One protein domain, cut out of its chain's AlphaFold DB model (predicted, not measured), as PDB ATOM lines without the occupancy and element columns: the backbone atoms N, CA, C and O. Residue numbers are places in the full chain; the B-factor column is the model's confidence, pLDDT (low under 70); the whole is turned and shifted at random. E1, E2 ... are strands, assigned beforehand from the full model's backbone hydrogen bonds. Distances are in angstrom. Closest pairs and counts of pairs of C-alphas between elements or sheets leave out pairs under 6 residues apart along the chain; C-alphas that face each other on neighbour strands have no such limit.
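What this domain is: This is residues 305 to 421 of the 429 residues of an uncharacterized protein of Vitrella brassicaformis (strain CCMP3155) (UniProt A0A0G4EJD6). There is little regular structure: one strongly twisted antiparallel sheet, E5 E4 E3 E2 E6, with long loops reaching out from it and the short strand E1 lying off it. The printed part has 117 residues, no named helix and six strands, E1 to E6 along the chain; it is all strand, with 32 residues in named elements. It is compact, radius of gyration of the C-alphas 14.0 A, spanning 42 by 36 by 21 A.

How they stand to each other: Start at E1, residues 312 to 314, which pairs with no named strand. Next, E2, residues 327 to 330, and E3, residues 343 to 350, form a hairpin, with N 328 and O 345 2.9 A apart. E3 and E4, residues 373 to 381, form another, at 150 degrees, with N 377 and O 346 2.9 A apart. E4 and E5, residues 410 to 414, form a third, with N 376 and O 411 2.8 A apart. E2 E3 E4 E5 are a meander, each strand the antiparallel neighbour of the one before. E6, residues 418 to 420, is antiparallel to E2, with N 329 and O 419 2.8 A apart.

Where its parts are: Find C-alpha 312 at (251.114, 302.009, 191.390), where E1 begins. E3 runs 19.5 A and E4 20.3 A; E6 ends at C-alpha 420, (257.599, 301.972, 174.723).

The domain as a whole: The printed part has no cut. The link E5 to E6 is tight; the others are long. Residues 333 to 341 and 354 to 365 have pLDDT under 70.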
ATOM      1  N   VAL A 305     254.956 299.336 188.640       75.75
ATOM      2  CA  VAL A 305     256.059 299.976 189.362       75.75
ATOM      3  C   VAL A 305     255.448 300.976 190.342       75.75
ATOM      4  O   VAL A 305     254.329 301.439 190.131       75.75
ATOM      5  N   ARG A 306     256.141 301.319 191.431       78.94
ATOM      6  CA  ARG A 306     255.774 302.504 192.217       78.94
ATOM      7  C   ARG A 306     256.491 303.714 191.638       78.94
ATOM      8  O   ARG A 306     257.712 303.678 191.507       78.94
ATOM      9  N   ASP A 307     255.753 304.761 191.285       79.12
ATOM     10  CA  ASP A 307     256.379 306.026 190.902       79.12
ATOM     11  C   ASP A 307     256.983 306.751 192.120       79.12
ATOM     12  O   ASP A 307     256.917 306.273 193.254       79.12
ATOM     13  N   ALA A 308     257.599 307.915 191.896       75.12
ATOM     14  CA  ALA A 308     258.249 308.686 192.959       75.12
ATOM     15  C   ALA A 308     257.284 309.158 194.072       75.12
ATOM     16  O   ALA A 308     257.743 309.507 195.156       75.12
ATOM     17  N   ALA A 309     255.966 309.150 193.830       74.56
ATOM     18  CA  ALA A 309     254.935 309.434 194.830       74.56
ATOM     19  C   ALA A 309     254.385 308.154 195.498       74.56
ATOM     20  O   ALA A 309     253.428 308.216 196.271       74.56
ATOM     21  N   GLY A 310     254.963 306.987 195.200       75.31
ATOM     22  CA  GLY A 310     254.530 305.687 195.708       75.31
ATOM     23  C   GLY A 310     253.299 305.110 195.003       75.31
ATOM     24  O   GLY A 310     252.836 304.041 195.409       75.31
ATOM     25  N   GLN A 311     252.771 305.771 193.966       78.38
ATOM     26  CA  GLN A 311     251.577 305.311 193.254       78.38
ATOM     27  C   GLN A 311     251.908 304.120 192.358       78.38
ATOM     28  O   GLN A 311     252.940 304.111 191.688       78.38
ATOM     29  N   LEU A 312     251.020 303.124 192.328       79.19
ATOM     30  CA  LEU A 312     251.114 302.009 191.390       79.19
ATOM     31  C   LEU A 312     250.890 302.536 189.968       79.19
ATOM     32  O   LEU A 312     249.857 303.136 189.677       79.19
ATOM     33  N   VAL A 313     251.873 302.335 189.093       87.00
ATOM     34  CA  VAL A 313     251.837 302.764 187.694       87.00
ATOM     35  C   VAL A 313     252.137 301.591 186.779       87.00
ATOM     36  O   VAL A 313     253.091 300.844 186.996       87.00
ATOM     37  N   VAL A 314     251.324 301.450 185.736       91.00
ATOM     38  CA  VAL A 314     251.503 300.417 184.716       91.00
ATOM     39  C   VAL A 314     252.769 300.713 183.907       91.00
ATOM     40  O   VAL A 314     253.028 301.867 183.548       91.00
ATOM     41  N   ALA A 315     253.571 299.690 183.637       92.88
ATOM     42  CA  ALA A 315     254.886 299.804 183.022       92.88
ATOM     43  C   ALA A 315     255.136 298.730 181.958       92.88
ATOM     44  O   ALA A 315     254.575 297.635 182.008       92.88
ATOM     45  N   ASP A 316     255.990 299.070 180.997       93.81
ATOM     46  CA  ASP A 316     256.356 298.209 179.880       93.81
ATOM     47  C   ASP A 316     257.342 297.090 180.286       93.81
ATOM     48  O   ASP A 316     257.782 296.988 181.434       93.81
ATOM     49  N   SER A 317     257.734 296.257 179.320       91.88
ATOM     50  CA  SER A 317     258.758 295.203 179.473       91.88
ATOM     51  C   SER A 317     260.119 295.673 180.011       91.88
ATOM     52  O   SER A 317     260.911 294.841 180.447       91.88
ATOM     53  N   GLN A 318     260.421 296.974 179.953       91.12
ATOM     54  CA  GLN A 318     261.658 297.592 180.440       91.12
ATOM     55  C   GLN A 318     261.444 298.355 181.761       91.12
ATOM     56  O   GLN A 318     262.352 299.039 182.234       91.12
ATOM     57  N   GLY A 319     260.248 298.275 182.357       91.31
ATOM     58  CA  GLY A 319     259.881 299.023 183.559       91.31
ATOM     59  C   GLY A 319     259.588 300.509 183.313       91.31
ATOM     60  O   GLY A 319     259.454 301.266 184.276       91.31
ATOM     61  N   GLN A 320     259.464 300.954 182.057       92.00
ATOM     62  CA  GLN A 320     259.104 302.336 181.739       92.00
ATOM     63  C   GLN A 320     257.599 302.550 181.912       92.00
ATOM     64  O   GLN A 320     256.790 301.790 181.381       92.00
ATOM     65  N   ARG A 321     257.210 303.614 182.623       92.56
ATOM     66  CA  ARG A 321     255.802 303.973 182.856       92.56
ATOM     67  C   ARG A 321     255.052 304.151 181.532       92.56
ATOM     68  O   ARG A 321     255.372 305.042 180.745       92.56
ATOM     69  N   LEU A 322     253.994 303.370 181.347       92.62
ATOM     70  CA  LEU A 322     253.020 303.579 180.284       92.62
ATOM     71  C   LEU A 322     252.083 304.734 180.661       92.62
ATOM     72  O   LEU A 322     251.670 304.896 181.810       92.62
ATOM     73  N   THR A 323     251.724 305.543 179.670       92.25
ATOM     74  CA  THR A 323     250.719 306.606 179.792       92.25
ATOM     75  C   THR A 323     249.655 306.434 178.718       92.25
ATOM     76  O   THR A 323     249.887 305.767 177.710       92.25
ATOM     77  N   LEU A 324     248.502 307.087 178.880       90.81
ATOM     78  CA  LEU A 324     247.549 307.209 177.777       90.81
ATOM     79  C   LEU A 324     248.248 307.816 176.552       90.81
ATOM     80  O   LEU A 324     249.081 308.718 176.672       90.81
ATOM     81  N   PHE A 325     247.919 307.273 175.386       91.81
ATOM     82  CA  PHE A 325     248.496 307.570 174.077       91.81
ATOM     83  C   PHE A 325     250.011 307.334 173.948       91.81
ATOM     84  O   PHE A 325     250.605 307.752 172.949       91.81
ATOM     85  N   ALA A 326     250.641 306.625 174.894       94.50
ATOM     86  CA  ALA A 326     252.010 306.146 174.725       94.50
ATOM     87  C   ALA A 326     252.088 305.224 173.502       94.50
ATOM     88  O   ALA A 326     251.308 304.277 173.372       94.50
ATOM     89  N   LYS A 327     253.033 305.508 172.601       96.50
ATOM     90  CA  LYS A 327     253.317 304.657 171.440       96.50
ATOM     91  C   LYS A 327     254.051 303.417 171.931       96.50
ATOM     92  O   LYS A 327     255.029 303.555 172.664       96.50
ATOM     93  N   VAL A 328     253.580 302.241 171.535       95.69
ATOM     94  CA  VAL A 328     254.134 300.953 171.955       95.69
ATOM     95  C   VAL A 328     254.339 300.016 170.770       95.69
ATOM     96  O   VAL A 328     253.557 299.995 169.815       95.69
ATOM     97  N   VAL A 329     255.382 299.199 170.868       94.69
ATOM     98  CA  VAL A 329     255.568 297.977 170.083       94.69
ATOM     99  C   VAL A 329     255.011 296.813 170.896       94.69
ATOM    100  O   VAL A 329     255.300 296.705 172.090       94.69
ATOM    101  N   LEU A 330     254.224 295.947 170.260       93.88
ATOM    102  CA  LEU A 330     253.697 294.746 170.906       93.88
ATOM    103  C   LEU A 330     254.710 293.613 170.779       93.88
ATOM    104  O   LEU A 330     254.973 293.109 169.685       93.88
ATOM    105  N   LEU A 331     255.279 293.212 171.908       90.12
ATOM    106  CA  LEU A 331     256.087 292.009 172.012       90.12
ATOM    107  C   LEU A 331     255.115 290.836 172.109       90.12
ATOM    108  O   LEU A 331     254.124 290.915 172.821       90.12
ATOM    109  N   CYS A 332     255.360 289.747 171.390       75.94
ATOM    110  CA  CYS A 332     254.475 288.590 171.437       75.94
ATOM    111  C   CYS A 332     255.313 287.359 171.744       75.94
ATOM    112  O   CYS A 332     256.101 286.926 170.903       75.94
ATOM    113  N   GLY A 333     255.162 286.834 172.959       64.00
ATOM    114  CA  GLY A 333     255.872 285.652 173.427       64.00
ATOM    115  C   GLY A 333     255.354 284.372 172.775       64.00
ATOM    116  O   GLY A 333     254.613 283.622 173.399       64.00
ATOM    117  N   SER A 334     255.759 284.100 171.535       55.66
ATOM    118  CA  SER A 334     255.845 282.719 171.053       55.66
ATOM    119  C   SER A 334     257.165 282.134 171.542       55.66
ATOM    120  O   SER A 334     258.225 282.453 170.997       55.66
ATOM    121  N   GLU A 335     257.098 281.316 172.590       51.22
ATOM    122  CA  GLU A 335     258.263 280.621 173.137       51.22
ATOM    123  C   GLU A 335     258.990 279.849 172.024       51.22
ATOM    124  O   GLU A 335     258.374 279.095 171.274       51.22
ATOM    125  N   GLY A 336     260.295 280.090 171.871       54.16
ATOM    126  CA  GLY A 336     261.128 279.454 170.842       54.16
ATOM    127  C   GLY A 336     261.266 280.202 169.507       54.16
ATOM    128  O   GLY A 336     262.062 279.781 168.677       54.16
ATOM    129  N   SER A 337     260.567 281.322 169.279       52.22
ATOM    130  CA  SER A 337     260.771 282.166 168.082       52.22
ATOM    131  C   SER A 337     261.173 283.589 168.474       52.22
ATOM    132  O   SER A 337     260.319 284.398 168.825       52.22
ATOM    133  N   GLN A 338     262.467 283.924 168.373       51.81
ATOM    134  CA  GLN A 338     263.036 285.234 168.763       51.81
ATOM    135  C   GLN A 338     262.558 286.445 167.922       51.81
ATOM    136  O   GLN A 338     263.022 287.567 168.115       51.81
ATOM    137  N   GLY A 339     261.620 286.258 166.993       60.19
ATOM    138  CA  GLY A 339     261.045 287.349 166.216       60.19
ATOM    139  C   GLY A 339     260.089 288.203 167.048       60.19
ATOM    140  O   GLY A 339     258.916 287.857 167.194       60.19
ATOM    141  N   HIS A 340     260.543 289.370 167.516       65.44
ATOM    142  CA  HIS A 340     259.632 290.432 167.950       65.44
ATOM    143  C   HIS A 340     258.606 290.708 166.841       65.44
ATOM    144  O   HIS A 340     258.969 291.159 165.750       65.44
ATOM    145  N   LYS A 341     257.316 290.460 167.102       68.00
ATOM    146  CA  LYS A 341     256.272 290.737 166.110       68.00
ATOM    147  C   LYS A 341     256.255 292.229 165.805       68.00
ATOM    148  O   LYS A 341     256.162 293.070 166.694       68.00
ATOM    149  N   LYS A 342     256.351 292.562 164.520       87.94
ATOM    150  CA  LYS A 342     256.448 293.943 164.037       87.94
ATOM    151  C   LYS A 342     255.059 294.619 164.037       87.94
ATOM    152  O   LYS A 342     254.540 295.015 162.996       87.94
ATOM    153  N   VAL A 343     254.445 294.746 165.216       93.50
ATOM    154  CA  VAL A 343     253.137 295.392 165.448       93.50
ATOM    155  C   VAL A 343     253.307 296.623 166.340       93.50
ATOM    156  O   VAL A 343     254.070 296.591 167.306       93.50
ATOM    157  N   ARG A 344     252.611 297.718 166.016       95.50
ATOM    158  CA  ARG A 344     252.618 298.971 166.791       95.50
ATOM    159  C   ARG A 344     251.204 299.406 167.134       95.50
ATOM    160  O   ARG A 344     250.276 299.230 166.343       95.50
ATOM    161  N   GLY A 345     251.073 300.072 168.269       96.12
ATOM    162  CA  GLY A 345     249.837 300.707 168.686       96.12
ATOM    163  C   GLY A 345     250.064 301.875 169.635       96.12
ATOM    164  O   GLY A 345     251.199 302.240 169.938       96.12
ATOM    165  N   ASN A 346     248.964 302.457 170.093       96.06
ATOM    166  CA  ASN A 346     248.945 303.458 171.152       96.06
ATOM    167  C   ASN A 346     248.170 302.888 172.338       96.06
ATOM    168  O   ASN A 346     247.084 302.343 172.139       96.06
ATOM    169  N   VAL A 347     248.675 303.046 173.560       94.94
ATOM    170  CA  VAL A 347     247.899 302.712 174.763       94.94
ATOM    171  C   VAL A 347     246.691 303.646 174.848       94.94
ATOM    172  O   VAL A 347     246.839 304.858 174.712       94.94
ATOM    173  N   VAL A 348     245.496 303.102 175.052       93.25
ATOM    174  CA  VAL A 348     244.247 303.877 175.149       93.25
ATOM    175  C   VAL A 348     243.496 303.645 176.461       93.25
ATOM    176  O   VAL A 348     242.647 304.449 176.813       93.25
ATOM    177  N   GLY A 349     243.846 302.627 177.250       90.62
ATOM    178  CA  GLY A 349     243.193 302.385 178.538       90.62
ATOM    179  C   GLY A 349     243.994 301.490 179.476       90.62
ATOM    180  O   GLY A 349     244.862 300.734 179.040       90.62
ATOM    181  N   PHE A 350     243.653 301.592 180.758       89.94
ATOM    182  CA  PHE A 350     244.180 300.841 181.900       89.94
ATOM    183  C   PHE A 350     242.998 300.494 182.817       89.94
ATOM    184  O   PHE A 350     241.994 301.207 182.762       89.94
ATOM    185  N   VAL A 351     243.133 299.492 183.695       85.94
ATOM    186  CA  VAL A 351     242.122 299.168 184.730       85.94
ATOM    187  C   VAL A 351     241.730 300.405 185.543       85.94
ATOM    188  O   VAL A 351     240.554 300.728 185.666       85.94
ATOM    189  N   ASP A 352     242.723 301.142 186.041       74.81
ATOM    190  CA  ASP A 352     242.518 302.290 186.934       74.81
ATOM    191  C   ASP A 352     242.218 303.606 186.189       74.81
ATOM    192  O   ASP A 352     242.209 304.688 186.784       74.81
ATOM    193  N   CYS A 353     242.008 303.554 184.868       71.12
ATOM    194  CA  CYS A 353     241.662 304.736 184.091       71.12
ATOM    195  C   CYS A 353     240.146 304.980 184.181       71.12
ATOM    196  O   CYS A 353     239.381 304.132 183.722       71.12
ATOM    197  N   PRO A 354     239.676 306.122 184.724       54.72
ATOM    198  CA  PRO A 354     238.249 306.345 184.932       54.72
ATOM    199  C   PRO A 354     237.477 306.294 183.611       54.72
ATOM    200  O   PRO A 354     237.860 306.944 182.630       54.72
ATOM    201  N   ALA A 355     236.353 305.570 183.623       51.19
ATOM    202  CA  ALA A 355     235.501 305.298 182.461       51.19
ATOM    203  C   ALA A 355     235.038 306.559 181.705       51.19
ATOM    204  O   ALA A 355     234.727 306.476 180.523       51.19
ATOM    205  N   THR A 356     235.107 307.736 182.334       46.75
ATOM    206  CA  THR A 356     234.820 309.075 181.782       46.75
ATOM    207  C   THR A 356     235.458 309.424 180.427       46.75
ATOM    208  O   THR A 356     234.978 310.330 179.755       46.75
ATOM    209  N   LEU A 357     236.522 308.739 179.987       53.03
ATOM    210  CA  LEU A 357     237.072 308.917 178.628       53.03
ATOM    211  C   LEU A 357     236.306 308.132 177.543       53.03
ATOM    212  O   LEU A 357     236.549 308.336 176.353       53.03
ATOM    213  N   TYR A 358     235.402 307.244 177.956       56.03
ATOM    214  CA  TYR A 358     234.712 306.256 177.128       56.03
ATOM    215  C   TYR A 358     233.201 306.160 177.385       56.03
ATOM    216  O   TYR A 358     232.533 305.458 176.637       56.03
ATOM    217  N   GLU A 359     232.646 306.889 178.358       52.03
ATOM    218  CA  GLU A 359     231.208 306.885 178.700       52.03
ATOM    219  C   GLU A 359     230.268 307.194 177.510       52.03
ATOM    220  O   GLU A 359     229.161 306.664 177.456       52.03
ATOM    221  N   ASP A 360     230.719 307.965 176.510       55.88
ATOM    222  CA  ASP A 360     229.963 308.231 175.269       55.88
ATOM    223  C   ASP A 360     229.978 307.059 174.254       55.88
ATOM    224  O   ASP A 360     229.225 307.068 173.272       55.88
ATOM    225  N   ARG A 361     230.824 306.033 174.444       53.38
ATOM    226  CA  ARG A 361     230.861 304.838 173.587       53.38
ATOM    227  C   ARG A 361     230.020 303.718 174.194       53.38
ATOM    228  O   ARG A 361     230.409 303.079 175.161       53.38
ATOM    229  N   LYS A 362     228.899 303.413 173.536       53.69
ATOM    230  CA  LYS A 362     228.022 302.267 173.852       53.69
ATOM    231  C   LYS A 362     228.632 300.889 173.562       53.69
ATOM    232  O   LYS A 362     227.994 299.881 173.854       53.69
ATOM    233  N   GLU A 363     229.811 300.827 172.953       53.94
ATOM    234  CA  GLU A 363     230.516 299.567 172.730       53.94
ATOM    235  C   GLU A 363     231.163 299.110 174.043       53.94
ATOM    236  O   GLU A 363     231.892 299.897 174.652       53.94
ATOM    237  N   PRO A 364     230.931 297.863 174.492       53.97
ATOM    238  CA  PRO A 364     231.627 297.336 175.652       53.97
ATOM    239  C   PRO A 364     233.119 297.255 175.323       53.97
ATOM    240  O   PRO A 364     233.550 296.408 174.539       53.97
ATOM    241  N   MET A 365     233.917 298.143 175.922       64.94
ATOM    242  CA  MET A 365     235.367 297.972 175.925       64.94
ATOM    243  C   MET A 365     235.711 296.610 176.532       64.94
ATOM    244  O   MET A 365     234.992 296.109 177.398       64.94
ATOM    245  N   LEU A 366     236.817 296.015 176.083       73.81
ATOM    246  CA  LEU A 366     237.246 294.723 176.605       73.81
ATOM    247  C   LEU A 366     237.492 294.836 178.114       73.81
ATOM    248  O   LEU A 366     238.069 295.800 178.610       73.81
ATOM    249  N   ASP A 367     237.021 293.847 178.861       84.31
ATOM    250  CA  ASP A 367     237.124 293.878 180.314       84.31
ATOM    251  C   ASP A 367     238.590 293.677 180.741       84.31
ATOM    252  O   ASP A 367     239.185 292.612 180.509       84.31
ATOM    253  N   LEU A 368     239.197 294.718 181.323       87.94
ATOM    254  CA  LEU A 368     240.533 294.666 181.915       87.94
ATOM    255  C   LEU A 368     240.385 294.162 183.357       87.94
ATOM    256  O   LEU A 368     239.879 294.858 184.231       87.94
ATOM    257  N   LYS A 369     240.825 292.926 183.585       88.31
ATOM    258  CA  LYS A 369     240.652 292.156 184.825       88.31
ATOM    259  C   LYS A 369     241.850 292.270 185.760       88.31
ATOM    260  O   LYS A 369     241.730 291.974 186.949       88.31
ATOM    261  N   HIS A 370     243.007 292.651 185.229       88.19
ATOM    262  CA  HIS A 370     244.264 292.708 185.965       88.19
ATOM    263  C   HIS A 370     244.998 294.024 185.682       88.19
ATOM    264  O   HIS A 370     245.009 294.507 184.554       88.19
ATOM    265  N   HIS A 371     245.618 294.621 186.707       86.88
ATOM    266  CA  HIS A 371     246.295 295.927 186.608       86.88
ATOM    267  C   HIS A 371     247.512 295.936 185.658       86.88
ATOM    268  O   HIS A 371     248.056 296.999 185.366       86.88
ATOM    269  N   ASP A 372     247.958 294.772 185.183       90.19
ATOM    270  CA  ASP A 372     248.973 294.618 184.142       90.19
ATOM    271  C   ASP A 372     248.398 294.573 182.721       90.19
ATOM    272  O   ASP A 372     249.159 294.526 181.755       90.19
ATOM    273  N   GLU A 373     247.078 294.615 182.566       93.06
ATOM    274  CA  GLU A 373     246.403 294.618 181.274       93.06
ATOM    275  C   GLU A 373     246.133 296.048 180.790       93.06
ATOM    276  O   GLU A 373     245.742 296.946 181.542       93.06
ATOM    277  N   VAL A 374     246.326 296.257 179.489       93.94
ATOM    278  CA  VAL A 374     246.150 297.544 178.812       93.94
ATOM    279  C   VAL A 374     245.298 297.394 177.563       93.94
ATOM    280  O   VAL A 374     245.366 296.386 176.856       93.94
ATOM    281  N   HIS A 375     244.545 298.442 177.242       94.69
ATOM    282  CA  HIS A 375     243.970 298.596 175.912       94.69
ATOM    283  C   HIS A 375     244.980 299.241 174.975       94.69
ATOM    284  O   HIS A 375     245.532 300.300 175.284       94.69
ATOM    285  N   VAL A 376     245.171 298.642 173.802       95.25
ATOM    286  CA  VAL A 376     246.041 299.160 172.749       95.25
ATOM    287  C   VAL A 376     245.244 299.323 171.462       95.25
ATOM    288  O   VAL A 376     244.717 298.360 170.913       95.25
ATOM    289  N   LEU A 377     245.209 300.553 170.954       95.50
ATOM    290  CA  LEU A 377     244.776 300.862 169.597       95.50
ATOM    291  C   LEU A 377     245.901 300.482 168.630       95.50
ATOM    292  O   LEU A 377     246.915 301.182 168.560       95.50
ATOM    293  N   VAL A 378     245.739 299.385 167.895       96.31
ATOM    294  CA  VAL A 378     246.658 298.942 166.842       96.31
ATOM    295  C   VAL A 378     246.661 299.979 165.717       96.31
ATOM    296  O   VAL A 378     245.619 300.338 165.176       96.31
ATOM    297  N   THR A 379     247.846 300.484 165.372       95.75
ATOM    298  CA  THR A 379     248.030 301.499 164.315       95.75
ATOM    299  C   THR A 379     248.840 300.991 163.130       95.75
ATOM    300  O   THR A 379     248.807 301.600 162.063       95.75
ATOM    301  N   PHE A 380     249.580 299.891 163.299       95.50
ATOM    302  CA  PHE A 380     250.378 299.288 162.238       95.50
ATOM    303  C   PHE A 380     250.638 297.805 162.520       95.50
ATOM    304  O   PHE A 380     251.069 297.443 163.617       95.50
ATOM    305  N   VAL A 381     250.467 296.966 161.498       95.31
ATOM    306  CA  VAL A 381     250.785 295.531 161.512       95.31
ATOM    307  C   VAL A 381     251.697 295.241 160.320       95.31
ATOM    308  O   VAL A 381     251.323 295.501 159.177       95.31
ATOM    309  N   HIS A 382     252.901 294.721 160.563       93.94
ATOM    310  CA  HIS A 382     253.786 294.263 159.489       93.94
ATOM    311  C   HIS A 382     253.232 293.007 158.807       93.94
ATOM    312  O   HIS A 382     252.535 292.218 159.444       93.94
ATOM    313  N   LYS A 383     253.596 292.779 157.539       93.00
ATOM    314  CA  LYS A 383     253.081 291.660 156.729       93.00
ATOM    315  C   LYS A 383     253.250 290.304 157.427       93.00
ATOM    316  O   LYS A 383     252.275 289.579 157.586       93.00
ATOM    317  N   ASP A 384     254.440 290.026 157.950       90.00
ATOM    318  CA  ASP A 384     254.767 288.767 158.647       90.00
ATOM    319  C   ASP A 384     253.992 288.575 159.968       90.00
ATOM    320  O   ASP A 384     253.914 287.468 160.499       90.00
ATOM    321  N   ALA A 385     253.400 289.643 160.512       91.06
ATOM    322  CA  ALA A 385     252.579 289.600 161.719       91.06
ATOM    323  C   ALA A 385     251.069 289.492 161.430       91.06
ATOM    324  O   ALA A 385     250.305 289.297 162.370       91.06
ATOM    325  N   LEU A 386     250.616 289.577 160.171       93.06
ATOM    326  CA  LEU A 386     249.187 289.584 159.819       93.06
ATOM    327  C   LEU A 386     248.440 288.331 160.296       93.06
ATOM    328  O   LEU A 386     247.368 288.434 160.893       93.06
ATOM    329  N   ASP A 387     249.013 287.149 160.067       93.19
ATOM    330  CA  ASP A 387     248.402 285.872 160.450       93.19
ATOM    331  C   ASP A 387     248.737 285.413 161.876       93.19
ATOM    332  O   ASP A 387     248.258 284.365 162.317       93.19
ATOM    333  N   SER A 388     249.509 286.208 162.623       91.38
ATOM    334  CA  SER A 388     249.780 285.933 164.030       91.38
ATOM    335  C   SER A 388     248.527 286.111 164.894       91.38
ATOM    336  O   SER A 388     247.809 287.100 164.714       91.38
ATOM    337  N   PRO A 389     248.291 285.212 165.869       93.19
ATOM    338  CA  PRO A 389     247.175 285.344 166.794       93.19
ATOM    339  C   PRO A 389     247.347 286.560 167.711       93.19
ATOM    340  O   PRO A 389     248.468 286.891 168.119       93.19
ATOM    341  N   VAL A 390     246.221 287.185 168.052       93.06
ATOM    342  CA  VAL A 390     246.111 288.158 169.146       93.06
ATOM    343  C   VAL A 390     246.107 287.383 170.467       93.06
ATOM    344  O   VAL A 390     245.468 286.338 170.565       93.06
ATOM    345  N   ARG A 391     246.824 287.869 171.491       90.25
ATOM    346  CA  ARG A 391     246.962 287.175 172.785       90.25
ATOM    347  C   ARG A 391     245.629 286.997 173.517       90.25
ATOM    348  O   ARG A 391     245.393 285.950 174.108       90.25
ATOM    349  N   PHE A 392     244.779 288.016 173.460       92.50
ATOM    350  CA  PHE A 392     243.428 288.012 174.011       92.50
ATOM    351  C   PHE A 392     242.442 288.144 172.844       92.50
ATOM    352  O   PHE A 392     242.058 289.266 172.505       92.50
ATOM    353  N   PRO A 393     242.117 287.037 172.153       92.31
ATOM    354  CA  PRO A 393     241.241 287.078 170.993       92.31
ATOM    355  C   PRO A 393     239.812 287.445 171.403       92.31
ATOM    356  O   PRO A 393     239.338 287.053 172.471       92.31
ATOM    357  N   THR A 394     239.125 288.161 170.523       90.31
ATOM    358  CA  THR A 394     237.689 288.449 170.620       90.31
ATOM    359  C   THR A 394     236.935 287.647 169.556       90.31
ATOM    360  O   THR A 394     237.549 286.944 168.744       90.31
ATOM    361  N   ASP A 395     235.604 287.741 169.533       91.81
ATOM    362  CA  ASP A 395     234.810 287.116 168.471       91.81
ATOM    363  C   ASP A 395     235.165 287.685 167.085       91.81
ATOM    364  O   ASP A 395     235.337 286.912 166.139       91.81
ATOM    365  N   ASP A 396     235.390 289.001 167.000       91.94
ATOM    366  CA  ASP A 396     235.695 289.729 165.759       91.94
ATOM    367  C   ASP A 396     237.199 289.863 165.436       91.94
ATOM    368  O   ASP A 396     237.555 290.174 164.296       91.94
ATOM    369  N   ALA A 397     238.094 289.652 166.410       94.44
ATOM    370  CA  ALA A 397     239.539 289.834 166.255       94.44
ATOM    371  C   ALA A 397     240.338 288.669 166.860       94.44
ATOM    372  O   ALA A 397     240.622 288.630 168.061       94.44
ATOM    373  N   ARG A 398     240.756 287.721 166.010       95.50
ATOM    374  CA  ARG A 398     241.540 286.538 166.415       95.50
ATOM    375  C   ARG A 398     243.002 286.628 165.975       95.50
ATOM    376  O   ARG A 398     243.881 286.066 166.630       95.50
ATOM    377  N   LYS A 399     243.275 287.348 164.887       95.75
ATOM    378  CA  LYS A 399     244.596 287.596 164.293       95.75
ATOM    379  C   LYS A 399     244.823 289.092 164.082       95.75
ATOM    380  O   LYS A 399     243.873 289.846 163.900       95.75
ATOM    381  N   PHE A 400     246.079 289.537 164.025       95.19
ATOM    382  CA  PHE A 400     246.372 290.969 163.845       95.19
ATOM    383  C   PHE A 400     245.870 291.558 162.517       95.19
ATOM    384  O   PHE A 400     245.623 292.761 162.455       95.19
ATOM    385  N   LYS A 401     245.672 290.750 161.467       96.56
ATOM    386  CA  LYS A 401     245.003 291.205 160.234       96.56
ATOM    387  C   LYS A 401     243.544 291.612 160.448       96.56
ATOM    388  O   LYS A 401     243.055 292.486 159.739       96.56
ATOM    389  N   ASP A 402     242.873 291.019 161.432       96.69
ATOM    390  CA  ASP A 402     241.489 291.345 161.772       96.69
ATOM    391  C   ASP A 402     241.431 292.739 162.422       96.69
ATOM    392  O   ASP A 402     240.508 293.504 162.160       96.69
ATOM    393  N   CYS A 403     242.481 293.118 163.165       95.69
ATOM    394  CA  CYS A 403     242.678 294.428 163.802       95.69
ATOM    395  C   CYS A 403     243.030 295.576 162.835       95.69
ATOM    396  O   CYS A 403     243.374 296.667 163.286       95.69
ATOM    397  N   LEU A 404     242.993 295.357 161.515       94.06
ATOM    398  CA  LEU A 404     243.194 296.424 160.527       94.06
ATOM    399  C   LEU A 404     241.939 297.285 160.307       94.06
ATOM    400  O   LEU A 404     242.044 298.360 159.715       94.06
ATOM    401  N   LYS A 405     240.762 296.830 160.757       94.06
ATOM    402  CA  LYS A 405     239.504 297.574 160.616       94.06
ATOM    403  C   LYS A 405     239.290 298.540 161.795       94.06
ATOM    404  O   LYS A 405     239.723 298.228 162.906       94.06
ATOM    405  N   PRO A 406     238.629 299.699 161.603       90.75
ATOM    406  CA  PRO A 406     238.387 300.669 162.674       90.75
ATOM    407  C   PRO A 406     237.623 300.132 163.892       90.75
ATOM    408  O   PRO A 406     237.795 300.667 164.984       90.75
ATOM    409  N   GLU A 407     236.797 299.105 163.702       90.69
ATOM    410  CA  GLU A 407     235.896 298.533 164.710       90.69
ATOM    411  C   GLU A 407     236.604 297.502 165.611       90.69
ATOM    412  O   GLU A 407     236.193 297.257 166.738       90.69
ATOM    413  N   THR A 408     237.698 296.909 165.124       93.69
ATOM    414  CA  THR A 408     238.405 295.764 165.736       93.69
ATOM    415  C   THR A 408     239.869 296.067 166.077       93.69
ATOM    416  O   THR A 408     240.620 295.182 166.493       93.69
ATOM    417  N   ASN A 409     240.311 297.313 165.880       94.88
ATOM    418  CA  ASN A 409     241.699 297.728 166.094       94.88
ATOM    419  C   ASN A 409     242.058 298.016 167.560       94.88
ATOM    420  O   ASN A 409     243.241 298.175 167.859       94.88
ATOM    421  N   VAL A 410     241.092 298.079 168.481       94.56
ATOM    422  CA  VAL A 410     241.366 298.158 169.921       94.56
ATOM    423  C   VAL A 410     241.411 296.748 170.489       94.56
ATOM    424  O   VAL A 410     240.401 296.053 170.531       94.56
ATOM    425  N   ILE A 411     242.590 296.338 170.952       94.88
ATOM    426  CA  ILE A 411     242.808 295.029 171.570       94.88
ATOM    427  C   ILE A 411     243.229 295.167 173.027       94.88
ATOM    428  O   ILE A 411     243.791 296.179 173.452       94.88
ATOM    429  N   LYS A 412     242.998 294.098 173.780       94.88
ATOM    430  CA  LYS A 412     243.560 293.883 175.108       94.88
ATOM    431  C   LYS A 412     244.977 293.306 174.981       94.88
ATOM    432  O   LYS A 412     245.217 292.455 174.123       94.88
ATOM    433  N   TRP A 413     245.917 293.762 175.809       95.19
ATOM    434  CA  TRP A 413     247.306 293.284 175.833       95.19
ATOM    435  C   TRP A 413     247.901 293.309 177.249       95.19
ATOM    436  O   TRP A 413     247.349 293.960 178.131       95.19
ATOM    437  N   LEU A 414     249.035 292.632 177.464       93.88
ATOM    438  CA  LEU A 414     249.809 292.727 178.709       93.88
ATOM    439  C   LEU A 414     250.832 293.864 178.617       93.88
ATOM    440  O   LEU A 414     251.621 293.905 177.675       93.88
ATOM    441  N   ALA A 415     250.881 294.745 179.610       94.25
ATOM    442  CA  ALA A 415     251.852 295.834 179.699       94.25
ATOM    443  C   ALA A 415     253.302 295.317 179.678       94.25
ATOM    444  O   ALA A 415     254.136 295.838 178.935       94.25
ATOM    445  N   SER A 416     253.559 294.214 180.385       92.50
ATOM    446  CA  SER A 416     254.829 293.475 180.391       92.50
ATOM    447  C   SER A 416     255.252 292.933 179.020       92.50
ATOM    448  O   SER A 416     256.434 292.681 178.796       92.50
ATOM    449  N   GLU A 417     254.311 292.808 178.082       92.88
ATOM    450  CA  GLU A 417     254.536 292.422 176.686       92.88
ATOM    451  C   GLU A 417     254.411 293.618 175.724       92.88
ATOM    452  O   GLU A 417     254.202 293.458 174.520       92.88
ATOM    453  N   THR A 418     254.568 294.840 176.232       93.19
ATOM    454  CA  THR A 418     254.782 296.041 175.418       93.19
ATOM    455  C   THR A 418     256.205 296.564 175.578       93.19
ATOM    456  O   THR A 418     256.869 296.324 176.588       93.19
ATOM    457  N   ARG A 419     256.683 297.315 174.588       93.62
ATOM    458  CA  ARG A 419     257.869 298.167 174.718       93.62
ATOM    459  C   ARG A 419     257.531 299.570 174.250       93.62
ATOM    460  O   ARG A 419     256.990 299.729 173.152       93.62
ATOM    461  N   LEU A 420     257.853 300.576 175.053       94.31
ATOM    462  CA  LEU A 420     257.599 301.972 174.723       94.31
ATOM    463  C   LEU A 420     258.437 302.418 173.510       94.31
ATOM    464  O   LEU A 420     259.592 302.026 173.331       94.31
ATOM    465  N   GLY A 421     257.833 303.241 172.654       91.88
ATOM    466  CA  GLY A 421     258.436 303.776 171.436       91.88
ATOM    467  C   GLY A 421     257.817 303.238 170.143       91.88
ATOM    468  O   GLY A 421     256.811 302.535 170.125       91.88
TER     469      GLY A 421